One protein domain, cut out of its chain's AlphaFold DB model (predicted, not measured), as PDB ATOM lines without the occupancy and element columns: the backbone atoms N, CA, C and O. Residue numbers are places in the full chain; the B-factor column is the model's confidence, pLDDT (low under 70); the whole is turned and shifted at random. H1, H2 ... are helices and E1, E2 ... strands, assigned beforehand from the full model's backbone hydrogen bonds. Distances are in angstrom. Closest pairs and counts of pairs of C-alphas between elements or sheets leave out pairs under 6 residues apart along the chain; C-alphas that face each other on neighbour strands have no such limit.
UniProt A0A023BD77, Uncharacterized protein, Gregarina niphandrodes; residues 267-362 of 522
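What this domain is: This is residues 267 to 362 of the 522 residues of an uncharacterized protein of Gregarina niphandrodes (UniProt A0A023BD77). A short two-stranded ribbon, E1 with E2, sits beside the core helix H3, round which H1, H2 and H4 are set at steep angles. The 96 printed residues, mostly helix, include E1, H1, H2, H3, H4, E2 in that order, the sheet antiparallel. The whole is compact, radius of gyration of the C-alphas 12.8 A, spanning 32 by 31 by 27 A.

Where its parts are: Find C-alpha 276 at (-14.885, -6.107, 31.764), where E1, residues 276 to 278, begins; E2, residues 356 to 358, ends with C-alpha 358 at (-15.182, -6.961, 36.446). Between them run H1, residues 279 to 292, 20.0 A; H2, 294 to 307, 19.9 A; H3, 318 to 332, 21.1 A; H4, 334 to 343, 14.2 A.

How they stand to each other: Between antiparallel E1 and E2, N 277 and O 357 are within hydrogen-bond range, 3.0 A. E1 and H3 have closest C-alphas Val 277 and Ala 327, 6.1 A. H1, with residues 281 to 286 alone, touches H3 at a steep tilt of 59 degrees; closest C-alphas Thr 285 and Ala 323, 5.8 A. H2, with residues 298 to 304 alone, touches H3; closest C-alphas Thr 301 and Asn 318, 6.0 A. H4 and H3 are close but not clearly touching; closest C-alphas Leu 337 and Ala 330, 5.9 A. In H1 to H4 every O i to N i+4 pair is within range.

The domain as a whole: The farthest C-alphas, Asp 311 and Gly 345, are 33.3 A apart. The printed part has no cut; the link H4 to E2 is long. Residues 267 to 274 have pLDDT under 70.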
ATOM      1  N   GLU A 267      -9.568   5.834  17.638       53.50
ATOM      2  CA  GLU A 267     -10.673   6.469  18.365       53.50
ATOM      3  C   GLU A 267     -11.930   5.594  18.252       53.50
ATOM      4  O   GLU A 267     -12.813   5.867  17.446       53.50
ATOM      5  N   GLN A 268     -12.016   4.495  19.002       54.47
ATOM      6  CA  GLN A 268     -13.251   3.709  19.059       54.47
ATOM      7  C   GLN A 268     -13.593   3.302  20.493       54.47
ATOM      8  O   GLN A 268     -13.105   2.315  21.041       54.47
ATOM      9  N   THR A 269     -14.444   4.144  21.090       49.50
ATOM     10  CA  THR A 269     -15.702   3.759  21.752       49.50
ATOM     11  C   THR A 269     -15.646   2.491  22.598       49.50
ATOM     12  O   THR A 269     -16.392   1.541  22.361       49.50
ATOM     13  N   THR A 270     -14.808   2.469  23.634       57.78
ATOM     14  CA  THR A 270     -15.165   1.631  24.785       57.78
ATOM     15  C   THR A 270     -16.141   2.463  25.600       57.78
ATOM     16  O   THR A 270     -15.731   3.332  26.362       57.78
ATOM     17  N   THR A 271     -17.439   2.285  25.353       64.06
ATOM     18  CA  THR A 271     -18.476   2.873  26.203       64.06
ATOM     19  C   THR A 271     -18.197   2.436  27.636       64.06
ATOM     20  O   THR A 271     -17.993   1.248  27.884       64.06
ATOM     21  N   ALA A 272     -18.145   3.395  28.562       62.59
ATOM     22  CA  ALA A 272     -17.743   3.187  29.956       62.59
ATOM     23  C   ALA A 272     -18.587   2.143  30.718       62.59
ATOM     24  O   ALA A 272     -18.212   1.751  31.819       62.59
ATOM     25  N   ASP A 273     -19.705   1.708  30.132       57.94
ATOM     26  CA  ASP A 273     -20.767   0.969  30.803       57.94
ATOM     27  C   ASP A 273     -20.382  -0.464  31.204       57.94
ATOM     28  O   ASP A 273     -20.890  -0.966  32.197       57.94
ATOM     29  N   GLU A 274     -19.400  -1.101  30.553       65.81
ATOM     30  CA  GLU A 274     -18.870  -2.392  31.022       65.81
ATOM     31  C   GLU A 274     -17.360  -2.504  30.781       65.81
ATOM     32  O   GLU A 274     -16.887  -3.054  29.786       65.81
ATOM     33  N   MET A 275     -16.566  -1.986  31.725       83.81
ATOM     34  CA  MET A 275     -15.133  -2.293  31.803       83.81
ATOM     35  C   MET A 275     -14.923  -3.711  32.354       83.81
ATOM     36  O   MET A 275     -14.532  -3.907  33.509       83.81
ATOM     37  N   THR A 276     -15.228  -4.705  31.525       90.69
ATOM     38  CA  THR A 276     -14.885  -6.107  31.764       90.69
ATOM     39  C   THR A 276     -13.606  -6.471  31.017       90.69
ATOM     40  O   THR A 276     -13.318  -5.964  29.928       90.69
ATOM     41  N   VAL A 277     -12.797  -7.331  31.631       92.50
ATOM     42  CA  VAL A 277     -11.563  -7.863  31.041       92.50
ATOM     43  C   VAL A 277     -11.606  -9.380  31.063       92.50
ATOM     44  O   VAL A 277     -12.049  -9.988  32.036       92.50
ATOM     45  N   ASP A 278     -11.153 -10.006  29.983       93.38
ATOM     46  CA  ASP A 278     -11.083 -11.461  29.930       93.38
ATOM     47  C   ASP A 278      -9.983 -11.972  30.873       93.38
ATOM     48  O   ASP A 278      -8.899 -11.382  30.955       93.38
ATOM     49  N   SER A 279     -10.222 -13.101  31.545       93.88
ATOM     50  CA  SER A 279      -9.273 -13.673  32.516       93.88
ATOM     51  C   SER A 279      -7.867 -13.901  31.930       93.88
ATOM     52  O   SER A 279      -6.862 -13.681  32.600       93.88
ATOM     53  N   SER A 280      -7.740 -14.238  30.638       94.06
ATOM     54  CA  SER A 280      -6.409 -14.369  30.016       94.06
ATOM     55  C   SER A 280      -5.670 -13.047  29.815       94.06
ATOM     56  O   SER A 280      -4.440 -13.035  29.769       94.06
ATOM     57  N   VAL A 281      -6.389 -11.929  29.694       95.00
ATOM     58  CA  VAL A 281      -5.784 -10.594  29.626       95.00
ATOM     59  C   VAL A 281      -5.301 -10.175  31.010       95.00
ATOM     60  O   VAL A 281      -4.234  -9.564  31.124       95.00
ATOM     61  N   VAL A 282      -6.034 -10.548  32.061       95.19
ATOM     62  CA  VAL A 282      -5.582 -10.412  33.452       95.19
ATOM     63  C   VAL A 282      -4.301 -11.222  33.664       95.19
ATOM     64  O   VAL A 282      -3.296 -10.669  34.112       95.19
ATOM     65  N   ASP A 283      -4.271 -12.479  33.222       95.25
ATOM     66  CA  ASP A 283      -3.076 -13.327  33.303       95.25
ATOM     67  C   ASP A 283      -1.894 -12.766  32.509       95.25
ATOM     68  O   ASP A 283      -0.766 -12.736  33.010       95.25
ATOM     69  N   LEU A 284      -2.134 -12.242  31.304       96.19
ATOM     70  CA  LEU A 284      -1.094 -11.575  30.521       96.19
ATOM     71  C   LEU A 284      -0.572 -10.328  31.245       96.19
ATOM     72  O   LEU A 284       0.631 -10.077  31.266       96.19
ATOM     73  N   THR A 285      -1.457  -9.546  31.855       97.00
ATOM     74  CA  THR A 285      -1.082  -8.337  32.598       97.00
ATOM     75  C   THR A 285      -0.218  -8.685  33.809       97.00
ATOM     76  O   THR A 285       0.826  -8.062  34.022       97.00
ATOM     77  N   ALA A 286      -0.598  -9.718  34.565       96.06
ATOM     78  CA  ALA A 286       0.193 -10.235  35.677       96.06
ATOM     79  C   ALA A 286       1.560 -10.758  35.202       96.06
ATOM     80  O   ALA A 286       2.592 -10.415  35.785       96.06
ATOM     81  N   HIS A 287       1.587 -11.509  34.094       96.25
ATOM     82  CA  HIS A 287       2.817 -11.995  33.462       96.25
ATOM     83  C   HIS A 287       3.763 -10.852  33.089       96.25
ATOM     84  O   HIS A 287       4.940 -10.896  33.437       96.25
ATOM     85  N   LEU A 288       3.262  -9.794  32.446       96.75
ATOM     86  CA  LEU A 288       4.074  -8.626  32.086       96.75
ATOM     87  C   LEU A 288       4.573  -7.865  33.318       96.75
ATOM     88  O   LEU A 288       5.720  -7.419  33.333       96.75
ATOM     89  N   CYS A 289       3.761  -7.760  34.373       96.06
ATOM     90  CA  CYS A 289       4.186  -7.164  35.639       96.06
ATOM     91  C   CYS A 289       5.369  -7.933  36.255       96.06
ATOM     92  O   CYS A 289       6.361  -7.321  36.660       96.06
ATOM     93  N   ASN A 290       5.312  -9.268  36.243       95.00
ATOM     94  CA  ASN A 290       6.386 -10.141  36.727       95.00
ATOM     95  C   ASN A 290       7.620 -10.131  35.808       95.00
ATOM     96  O   ASN A 290       8.761 -10.169  36.280       95.00
ATOM     97  N   LEU A 291       7.409 -10.070  34.491       95.12
ATOM     98  CA  LEU A 291       8.478 -10.034  33.495       95.12
ATOM     99  C   LEU A 291       9.286  -8.737  33.609       95.12
ATOM    100  O   LEU A 291      10.513  -8.787  33.698       95.12
ATOM    101  N   TRP A 292       8.608  -7.588  33.632       95.81
ATOM    102  CA  TRP A 292       9.239  -6.265  33.642       95.81
ATOM    103  C   TRP A 292       9.700  -5.825  35.033       95.81
ATOM    104  O   TRP A 292      10.648  -5.039  35.153       95.81
ATOM    105  N   GLY A 293       9.047  -6.336  36.077       94.62
ATOM    106  CA  GLY A 293       9.161  -5.859  37.448       94.62
ATOM    107  C   GLY A 293       8.234  -4.670  37.722       94.62
ATOM    108  O   GLY A 293       7.904  -3.887  36.827       94.62
ATOM    109  N   HIS A 294       7.846  -4.511  38.992       92.25
ATOM    110  CA  HIS A 294       6.845  -3.530  39.419       92.25
ATOM    111  C   HIS A 294       7.146  -2.096  38.979       92.25
ATOM    112  O   HIS A 294       6.254  -1.427  38.468       92.25
ATOM    113  N   TYR A 295       8.392  -1.641  39.140       94.50
ATOM    114  CA  TYR A 295       8.779  -0.275  38.786       94.50
ATOM    115  C   TYR A 295       8.572   0.008  37.293       94.50
ATOM    116  O   TYR A 295       7.890   0.959  36.929       94.50
ATOM    117  N   ARG A 296       9.089  -0.865  36.419       94.12
ATOM    118  CA  ARG A 296       8.984  -0.672  34.968       94.12
ATOM    119  C   ARG A 296       7.541  -0.758  34.491       94.12
ATOM    120  O   ARG A 296       7.107   0.071  33.698       94.12
ATOM    121  N   PHE A 297       6.793  -1.728  35.010       95.94
ATOM    122  CA  PHE A 297       5.373  -1.864  34.713       95.94
ATOM    123  C   PHE A 297       4.588  -0.611  35.115       95.94
ATOM    124  O   PHE A 297       3.788  -0.105  34.329       95.94
ATOM    125  N   TRP A 298       4.848  -0.075  36.311       95.00
ATOM    126  CA  TRP A 298       4.217   1.152  36.787       95.00
ATOM    127  C   TRP A 298       4.524   2.341  35.871       95.00
ATOM    128  O   TRP A 298       3.594   3.046  35.483       95.00
ATOM    129  N   THR A 299       5.780   2.521  35.454       93.62
ATOM    130  CA  THR A 299       6.168   3.622  34.559       93.62
ATOM    131  C   THR A 299       5.484   3.525  33.200       93.62
ATOM    132  O   THR A 299       4.882   4.496  32.750       93.62
ATOM    133  N   ILE A 300       5.493   2.346  32.570       93.88
ATOM    134  CA  ILE A 300       4.816   2.135  31.279       93.88
ATOM    135  C   ILE A 300       3.316   2.383  31.389       93.88
ATOM    136  O   ILE A 300       2.715   2.994  30.507       93.88
ATOM    137  N   THR A 301       2.712   1.968  32.496       93.69
ATOM    138  CA  THR A 301       1.293   2.212  32.735       93.69
ATOM    139  C   THR A 301       0.994   3.693  32.961       93.69
ATOM    140  O   THR A 301      -0.000   4.206  32.459       93.69
ATOM    141  N   ARG A 302       1.861   4.415  33.676       93.44
ATOM    142  CA  ARG A 302       1.742   5.867  33.865       93.44
ATOM    143  C   ARG A 302       1.857   6.617  32.537       93.44
ATOM    144  O   ARG A 302       1.084   7.536  32.296       93.44
ATOM    145  N   LEU A 303       2.759   6.197  31.655       90.75
ATOM    146  CA  LEU A 303       2.856   6.742  30.297       90.75
ATOM    147  C   LEU A 303       1.590   6.451  29.490       90.75
ATOM    148  O   LEU A 303       1.052   7.339  28.835       90.75
ATOM    149  N   ALA A 304       1.065   5.229  29.593       91.38
ATOM    150  CA  ALA A 304      -0.203   4.865  28.977       91.38
ATOM    151  C   ALA A 304      -1.362   5.747  29.475       91.38
ATOM    152  O   ALA A 304      -2.186   6.157  28.667       91.38
ATOM    153  N   TRP A 305      -1.388   6.100  30.765       91.19
ATOM    154  CA  TRP A 305      -2.360   7.036  31.338       91.19
ATOM    155  C   TRP A 305      -2.258   8.444  30.756       91.19
ATOM    156  O   TRP A 305      -3.280   9.058  30.475       91.19
ATOM    157  N   ILE A 306      -1.040   8.958  30.570       89.94
ATOM    158  CA  ILE A 306      -0.820  10.289  29.980       89.94
ATOM    159  C   ILE A 306      -1.284  10.318  28.517       89.94
ATOM    160  O   ILE A 306      -1.778  11.334  28.035       89.94
ATOM    161  N   LEU A 307      -1.133   9.194  27.813       86.50
ATOM    162  CA  LEU A 307      -1.532   9.040  26.414       86.50
ATOM    163  C   LEU A 307      -3.014   8.684  26.236       86.50
ATOM    164  O   LEU A 307      -3.525   8.783  25.118       86.50
ATOM    165  N   ALA A 308      -3.692   8.267  27.305       85.38
ATOM    166  CA  ALA A 308      -5.097   7.898  27.280       85.38
ATOM    167  C   ALA A 308      -6.004   9.123  27.083       85.38
ATOM    168  O   ALA A 308      -5.659  10.232  27.506       85.38
ATOM    169  N   PRO A 309      -7.181   8.944  26.461       83.12
ATOM    170  CA  PRO A 309      -8.178  10.002  26.406       83.12
ATOM    171  C   PRO A 309      -8.677  10.382  27.816       83.12
ATOM    172  O   PRO A 309      -8.599   9.611  28.775       83.12
ATOM    173  N   ALA A 310      -9.131  11.631  27.960       83.31
ATOM    174  CA  ALA A 310      -9.416  12.249  29.261       83.31
ATOM    175  C   ALA A 310     -10.647  11.670  29.988       83.31
ATOM    176  O   ALA A 310     -10.871  11.983  31.157       83.31
ATOM    177  N   ASP A 311     -11.439  10.857  29.295       84.06
ATOM    178  CA  ASP A 311     -12.670  10.214  29.753       84.06
ATOM    179  C   ASP A 311     -12.435   8.902  30.516       84.06
ATOM    180  O   ASP A 311     -13.373   8.357  31.101       84.06
ATOM    181  N   VAL A 312     -11.197   8.401  30.575       84.50
ATOM    182  CA  VAL A 312     -10.892   7.181  31.332       84.50
ATOM    183  C   VAL A 312     -11.095   7.418  32.846       84.50
ATOM    184  O   VAL A 312     -10.501   8.346  33.411       84.50
ATOM    185  N   PRO A 313     -11.895   6.583  33.546       87.38
ATOM    186  CA  PRO A 313     -12.168   6.731  34.975       87.38
ATOM    187  C   PRO A 313     -10.894   6.680  35.820       87.38
ATOM    188  O   PRO A 313     -10.173   5.691  35.813       87.38
ATOM    189  N   ARG A 314     -10.629   7.722  36.616       87.06
ATOM    190  CA  ARG A 314      -9.392   7.844  37.419       87.06
ATOM    191  C   ARG A 314      -9.311   6.916  38.638       87.06
ATOM    192  O   ARG A 314      -8.308   6.929  39.343       87.06
ATOM    193  N   ASN A 315     -10.370   6.168  38.928       89.44
ATOM    194  CA  ASN A 315     -10.487   5.297  40.100       89.44
ATOM    195  C   ASN A 315     -10.049   3.845  39.842       89.44
ATOM    196  O   ASN A 315     -10.140   3.028  40.752       89.44
ATOM    197  N   ILE A 316      -9.586   3.514  38.637       92.25
ATOM    198  CA  ILE A 316      -9.058   2.181  38.328       92.25
ATOM    199  C   ILE A 316      -7.569   2.100  38.679       92.25
ATOM    200  O   ILE A 316      -6.824   3.073  38.530       92.25
ATOM    201  N   SER A 317      -7.109   0.933  39.134       93.81
ATOM    202  CA  SER A 317      -5.682   0.736  39.375       93.81
ATOM    203  C   SER A 317      -4.894   0.776  38.062       93.81
ATOM    204  O   SER A 317      -5.420   0.528  36.975       93.81
ATOM    205  N   ASN A 318      -3.584   1.001  38.168       93.06
ATOM    206  CA  ASN A 318      -2.671   0.893  37.033       93.06
ATOM    207  C   ASN A 318      -2.775  -0.472  36.328       93.06
ATOM    208  O   ASN A 318      -2.809  -0.544  35.103       93.06
ATOM    209  N   ARG A 319      -2.872  -1.571  37.077       94.19
ATOM    210  CA  ARG A 319      -2.913  -2.908  36.472       94.19
ATOM    211  C   ARG A 319      -4.218  -3.129  35.722       94.19
ATOM    212  O   ARG A 319      -4.178  -3.583  34.585       94.19
ATOM    213  N   SER A 320      -5.342  -2.728  36.308       93.69
ATOM    214  CA  SER A 320      -6.646  -2.805  35.647       93.69
ATOM    215  C   SER A 320      -6.737  -1.914  34.421       93.69
ATOM    216  O   SER A 320      -7.221  -2.352  33.380       93.69
ATOM    217  N   PHE A 321      -6.199  -0.696  34.490       93.62
ATOM    218  CA  PHE A 321      -6.096   0.171  33.321       93.62
ATOM    219  C   PHE A 321      -5.280  -0.482  32.198       93.62
ATOM    220  O   PHE A 321      -5.705  -0.510  31.042       93.62
ATOM    221  N   PHE A 322      -4.129  -1.064  32.535       94.50
ATOM    222  CA  PHE A 322      -3.290  -1.740  31.552       94.50
ATOM    223  C   PHE A 322      -3.956  -3.006  30.984       94.50
ATOM    224  O   PHE A 322      -3.857  -3.264  29.784       94.50
ATOM    225  N   ALA A 323      -4.702  -3.755  31.798       94.50
ATOM    226  CA  ALA A 323      -5.513  -4.881  31.336       94.50
ATOM    227  C   ALA A 323      -6.621  -4.426  30.376       94.50
ATOM    228  O   ALA A 323      -6.792  -5.026  29.319       94.50
ATOM    229  N   CYS A 324      -7.305  -3.317  30.670       92.44
ATOM    230  CA  CYS A 324      -8.261  -2.676  29.761       92.44
ATOM    231  C   CYS A 324      -7.633  -2.348  28.401       92.44
ATOM    232  O   CYS A 324      -8.208  -2.646  27.349       92.44
ATOM    233  N   LEU A 325      -6.433  -1.763  28.411       91.62
ATOM    234  CA  LEU A 325      -5.686  -1.443  27.198       91.62
ATOM    235  C   LEU A 325      -5.374  -2.707  26.384       91.62
ATOM    236  O   LEU A 325      -5.609  -2.746  25.174       91.62
ATOM    237  N   LEU A 326      -4.873  -3.756  27.039       93.38
ATOM    238  CA  LEU A 326      -4.584  -5.031  26.383       93.38
ATOM    239  C   LEU A 326      -5.854  -5.720  25.874       93.38
ATOM    240  O   LEU A 326      -5.820  -6.287  24.787       93.38
ATOM    241  N   ALA A 327      -6.975  -5.622  26.591       91.94
ATOM    242  CA  ALA A 327      -8.270  -6.150  26.163       91.94
ATOM    243  C   ALA A 327      -8.797  -5.403  24.930       91.94
ATOM    244  O   ALA A 327      -9.317  -6.017  23.999       91.94
ATOM    245  N   SER A 328      -8.627  -4.081  24.873       89.25
ATOM    246  CA  SER A 328      -8.917  -3.302  23.664       89.25
ATOM    247  C   SER A 328      -8.042  -3.755  22.489       89.25
ATOM    248  O   SER A 328      -8.540  -3.981  21.385       89.25
ATOM    249  N   LEU A 329      -6.746  -3.988  22.718       89.44
ATOM    250  CA  LEU A 329      -5.856  -4.507  21.680       89.44
ATOM    251  C   LEU A 329      -6.217  -5.940  21.257       89.44
ATOM    252  O   LEU A 329      -6.109  -6.262  20.074       89.44
ATOM    253  N   ALA A 330      -6.657  -6.787  22.188       91.38
ATOM    254  CA  ALA A 330      -7.111  -8.149  21.917       91.38
ATOM    255  C   ALA A 330      -8.325  -8.148  20.983       91.38
ATOM    256  O   ALA A 330      -8.335  -8.887  20.000       91.38
ATOM    257  N   ARG A 331      -9.296  -7.269  21.251       88.94
ATOM    258  CA  ARG A 331     -10.511  -7.098  20.443       88.94
ATOM    259  C   ARG A 331     -10.201  -6.541  19.057       88.94
ATOM    260  O   ARG A 331     -10.636  -7.095  18.053       88.94
ATOM    261  N   ASN A 332      -9.395  -5.485  18.993       87.75
ATOM    262  CA  ASN A 332      -9.142  -4.771  17.742       87.75
ATOM    263  C   ASN A 332      -8.068  -5.437  16.868       87.75
ATOM    264  O   ASN A 332      -8.071  -5.301  15.645       87.75
ATOM    265  N   ARG A 333      -7.088  -6.117  17.477       91.44
ATOM    266  CA  ARG A 333      -5.908  -6.675  16.792       91.44
ATOM    267  C   ARG A 333      -5.465  -8.016  17.409       91.44
ATOM    268  O   ARG A 333      -4.293  -8.158  17.786       91.44
ATOM    269  N   PRO A 334      -6.323  -9.054  17.420       91.75
ATOM    270  CA  PRO A 334      -6.040 -10.325  18.097       91.75
ATOM    271  C   PRO A 334      -4.775 -11.017  17.573       91.75
ATOM    272  O   PRO A 334      -4.006 -11.593  18.339       91.75
ATOM    273  N   ARG A 335      -4.487 -10.910  16.267       92.81
ATOM    274  CA  ARG A 335      -3.263 -11.475  15.663       92.81
ATOM    275  C   ARG A 335      -1.989 -10.799  16.178       92.81
ATOM    276  O   ARG A 335      -0.972 -11.463  16.381       92.81
ATOM    277  N   VAL A 336      -2.041  -9.484  16.388       91.50
ATOM    278  CA  VAL A 336      -0.902  -8.693  16.875       91.50
ATOM    279  C   VAL A 336      -0.606  -9.046  18.328       91.50
ATOM    280  O   VAL A 336       0.562  -9.272  18.668       91.50
ATOM    281  N   LEU A 337      -1.654  -9.158  19.151       93.69
ATOM    282  CA  LEU A 337      -1.537  -9.580  20.542       93.69
ATOM    283  C   LEU A 337      -1.101 -11.046  20.657       93.69
ATOM    284  O   LEU A 337      -0.194 -11.342  21.424       93.69
ATOM    285  N   GLY A 338      -1.647 -11.954  19.846       94.38
ATOM    286  CA  GLY A 338      -1.251 -13.367  19.844       94.38
ATOM    287  C   GLY A 338       0.234 -13.565  19.522       94.38
ATOM    288  O   GLY A 338       0.930 -14.292  20.228       94.38
ATOM    289  N   LYS A 339       0.759 -12.848  18.517       93.06
ATOM    290  CA  LYS A 339       2.203 -12.850  18.220       93.06
ATOM    291  C   LYS A 339       3.025 -12.227  19.348       93.06
ATOM    292  O   LYS A 339       4.134 -12.667  19.616       93.06
ATOM    293  N   PHE A 340       2.514 -11.178  19.989       94.88
ATOM    294  CA  PHE A 340       3.164 -10.605  21.165       94.88
ATOM    295  C   PHE A 340       3.246 -11.604  22.323       94.88
ATOM    296  O   PHE A 340       4.334 -11.762  22.860       94.88
ATOM    297  N   CYS A 341       2.157 -12.313  22.635       95.69
ATOM    298  CA  CYS A 341       2.119 -13.345  23.674       95.69
ATOM    299  C   CYS A 341       3.197 -14.403  23.429       95.69
ATOM    300  O   CYS A 341       4.025 -14.641  24.303       95.69
ATOM    301  N   ALA A 342       3.272 -14.933  22.202       93.19
ATOM    302  CA  ALA A 342       4.300 -15.900  21.825       93.19
ATOM    303  C   ALA A 342       5.729 -15.366  22.054       93.19
ATOM    304  O   ALA A 342       6.561 -16.068  22.620       93.19
ATOM    305  N   ASN A 343       6.002 -14.109  21.684       91.81
ATOM    306  CA  ASN A 343       7.325 -13.502  21.872       91.81
ATOM    307  C   ASN A 343       7.699 -13.302  23.353       91.81
ATOM    308  O   ASN A 343       8.879 -13.334  23.695       91.81
ATOM    309  N   VAL A 344       6.723 -13.074  24.237       94.94
ATOM    310  CA  VAL A 344       6.973 -12.915  25.683       94.94
ATOM    311  C   VAL A 344       6.871 -14.229  26.459       94.94
ATOM    312  O   VAL A 344       6.875 -14.210  27.689       94.94
ATOM    313  N   GLY A 345       6.759 -15.366  25.759       94.75
ATOM    314  CA  GLY A 345       6.602 -16.683  26.377       94.75
ATOM    315  C   GLY A 345       5.261 -16.878  27.089       94.75
ATOM    316  O   GLY A 345       5.172 -17.691  28.000       94.75
ATOM    317  N   PHE A 346       4.229 -16.121  26.708       95.50
ATOM    318  CA  PHE A 346       2.879 -16.250  27.251       95.50
ATOM    319  C   PHE A 346       2.011 -17.133  26.334       95.50
ATOM    320  O   PHE A 346       2.070 -16.967  25.107       95.50
ATOM    321  N   PRO A 347       1.193 -18.051  26.886       94.56
ATOM    322  CA  PRO A 347       0.280 -18.871  26.095       94.56
ATOM    323  C   PRO A 347      -0.615 -18.028  25.185       94.56
ATOM    324  O   PRO A 347      -1.002 -16.907  25.510       94.56
ATOM    325  N   ARG A 348      -0.960 -18.562  24.012       91.62
ATOM    326  CA  ARG A 348      -1.840 -17.847  23.085       91.62
ATOM    327  C   ARG A 348      -3.205 -17.628  23.741       91.62
ATOM    328  O   ARG A 348      -3.877 -18.588  24.101       91.62
ATOM    329  N   ILE A 349      -3.621 -16.367  23.824       88.62
ATOM    330  CA  ILE A 349      -4.957 -15.992  24.289       88.62
ATOM    331  C   ILE A 349      -6.001 -16.558  23.317       88.62
ATOM    332  O   ILE A 349      -5.992 -16.223  22.129       88.62
ATOM    333  N   SER A 350      -6.884 -17.419  23.824       86.62
ATOM    334  CA  SER A 350      -8.072 -17.891  23.107       86.62
ATOM    335  C   SER A 350      -9.279 -17.084  23.556       86.62
ATOM    336  O   SER A 350      -9.687 -17.227  24.696       86.62
ATOM    337  N   LEU A 351      -9.861 -16.246  22.701       80.56
ATOM    338  CA  LEU A 351     -11.012 -15.411  23.085       80.56
ATOM    339  C   LEU A 351     -12.320 -16.211  23.258       80.56
ATOM    340  O   LEU A 351     -13.325 -15.662  23.695       80.56
ATOM    341  N   GLU A 352     -12.325 -17.499  22.925       83.62
ATOM    342  CA  GLU A 352     -13.513 -18.343  23.029       83.62
ATOM    343  C   GLU A 352     -13.768 -18.749  24.491       83.62
ATOM    344  O   GLU A 352     -12.900 -19.319  25.151       83.62
ATOM    345  N   ASN A 353     -14.983 -18.470  24.984       79.06
ATOM    346  CA  ASN A 353     -15.505 -18.892  26.293       79.06
ATOM    347  C   ASN A 353     -14.728 -18.395  27.521       79.06
ATOM    348  O   ASN A 353     -14.706 -19.064  28.558       79.06
ATOM    349  N   GLN A 354     -14.094 -17.224  27.441       83.62
ATOM    350  CA  GLN A 354     -13.390 -16.694  28.601       83.62
ATOM    351  C   GLN A 354     -14.339 -16.110  29.640       83.62
ATOM    352  O   GLN A 354     -15.284 -15.383  29.334       83.62
ATOM    353  N   ARG A 355     -14.037 -16.412  30.904       89.94
ATOM    354  CA  ARG A 355     -14.649 -15.740  32.043       89.94
ATOM    355  C   ARG A 355     -14.264 -14.263  31.990       89.94
ATOM    356  O   ARG A 355     -13.079 -13.934  32.008       89.94
ATOM    357  N   GLN A 356     -15.276 -13.408  31.944       91.88
ATOM    358  CA  GLN A 356     -15.106 -11.974  32.112       91.88
ATOM    359  C   GLN A 356     -14.969 -11.647  33.597       91.88
ATOM    360  O   GLN A 356     -15.730 -12.137  34.435       91.88
ATOM    361  N   GLU A 357     -13.987 -10.818  33.914       91.94
ATOM    362  CA  GLU A 357     -13.733 -10.294  35.247       91.94
ATOM    363  C   GLU A 357     -14.098  -8.808  35.255       91.94
ATOM    364  O   GLU A 357     -13.760  -8.056  34.332       91.94
ATOM    365  N   LYS A 358     -14.842  -8.374  36.277       91.62
ATOM    366  CA  LYS A 358     -15.182  -6.961  36.446       91.62
ATOM    367  C   LYS A 358     -14.016  -6.264  37.129       91.62
ATOM    368  O   LYS A 358     -13.566  -6.700  38.182       91.62
ATOM    369  N   ILE A 359     -13.570  -5.139  36.577       89.94
ATOM    370  CA  ILE A 359     -12.452  -4.365  37.145       89.94
ATOM    371  C   ILE A 359     -12.727  -3.873  38.569       89.94
ATOM    372  O   ILE A 359     -11.808  -3.730  39.366       89.94
ATOM    373  N   GLN A 360     -13.994  -3.646  38.913       87.75
ATOM    374  CA  GLN A 360     -14.399  -3.232  40.259       87.75
ATOM    375  C   GLN A 360     -14.122  -4.306  41.320       87.75
ATOM    376  O   GLN A 360     -13.971  -3.973  42.492       87.75
ATOM    377  N   ASP A 361     -14.002  -5.567  40.900       89.44
ATOM    378  CA  ASP A 361     -13.687  -6.698  41.770       89.44
ATOM    379  C   ASP A 361     -12.164  -6.893  41.926       89.44
ATOM    380  O   ASP A 361     -11.718  -7.895  42.494       89.44
ATOM    381  N   GLU A 362     -11.342  -5.958  41.424       88.31
ATOM    382  CA  GLU A 362      -9.888  -6.004  41.568       88.31
ATOM    383  C   GLU A 362      -9.492  -5.947  43.054       88.31
ATOM    384  O   GLU A 362      -9.466  -4.896  43.695       88.31
TER     385      GLU A 362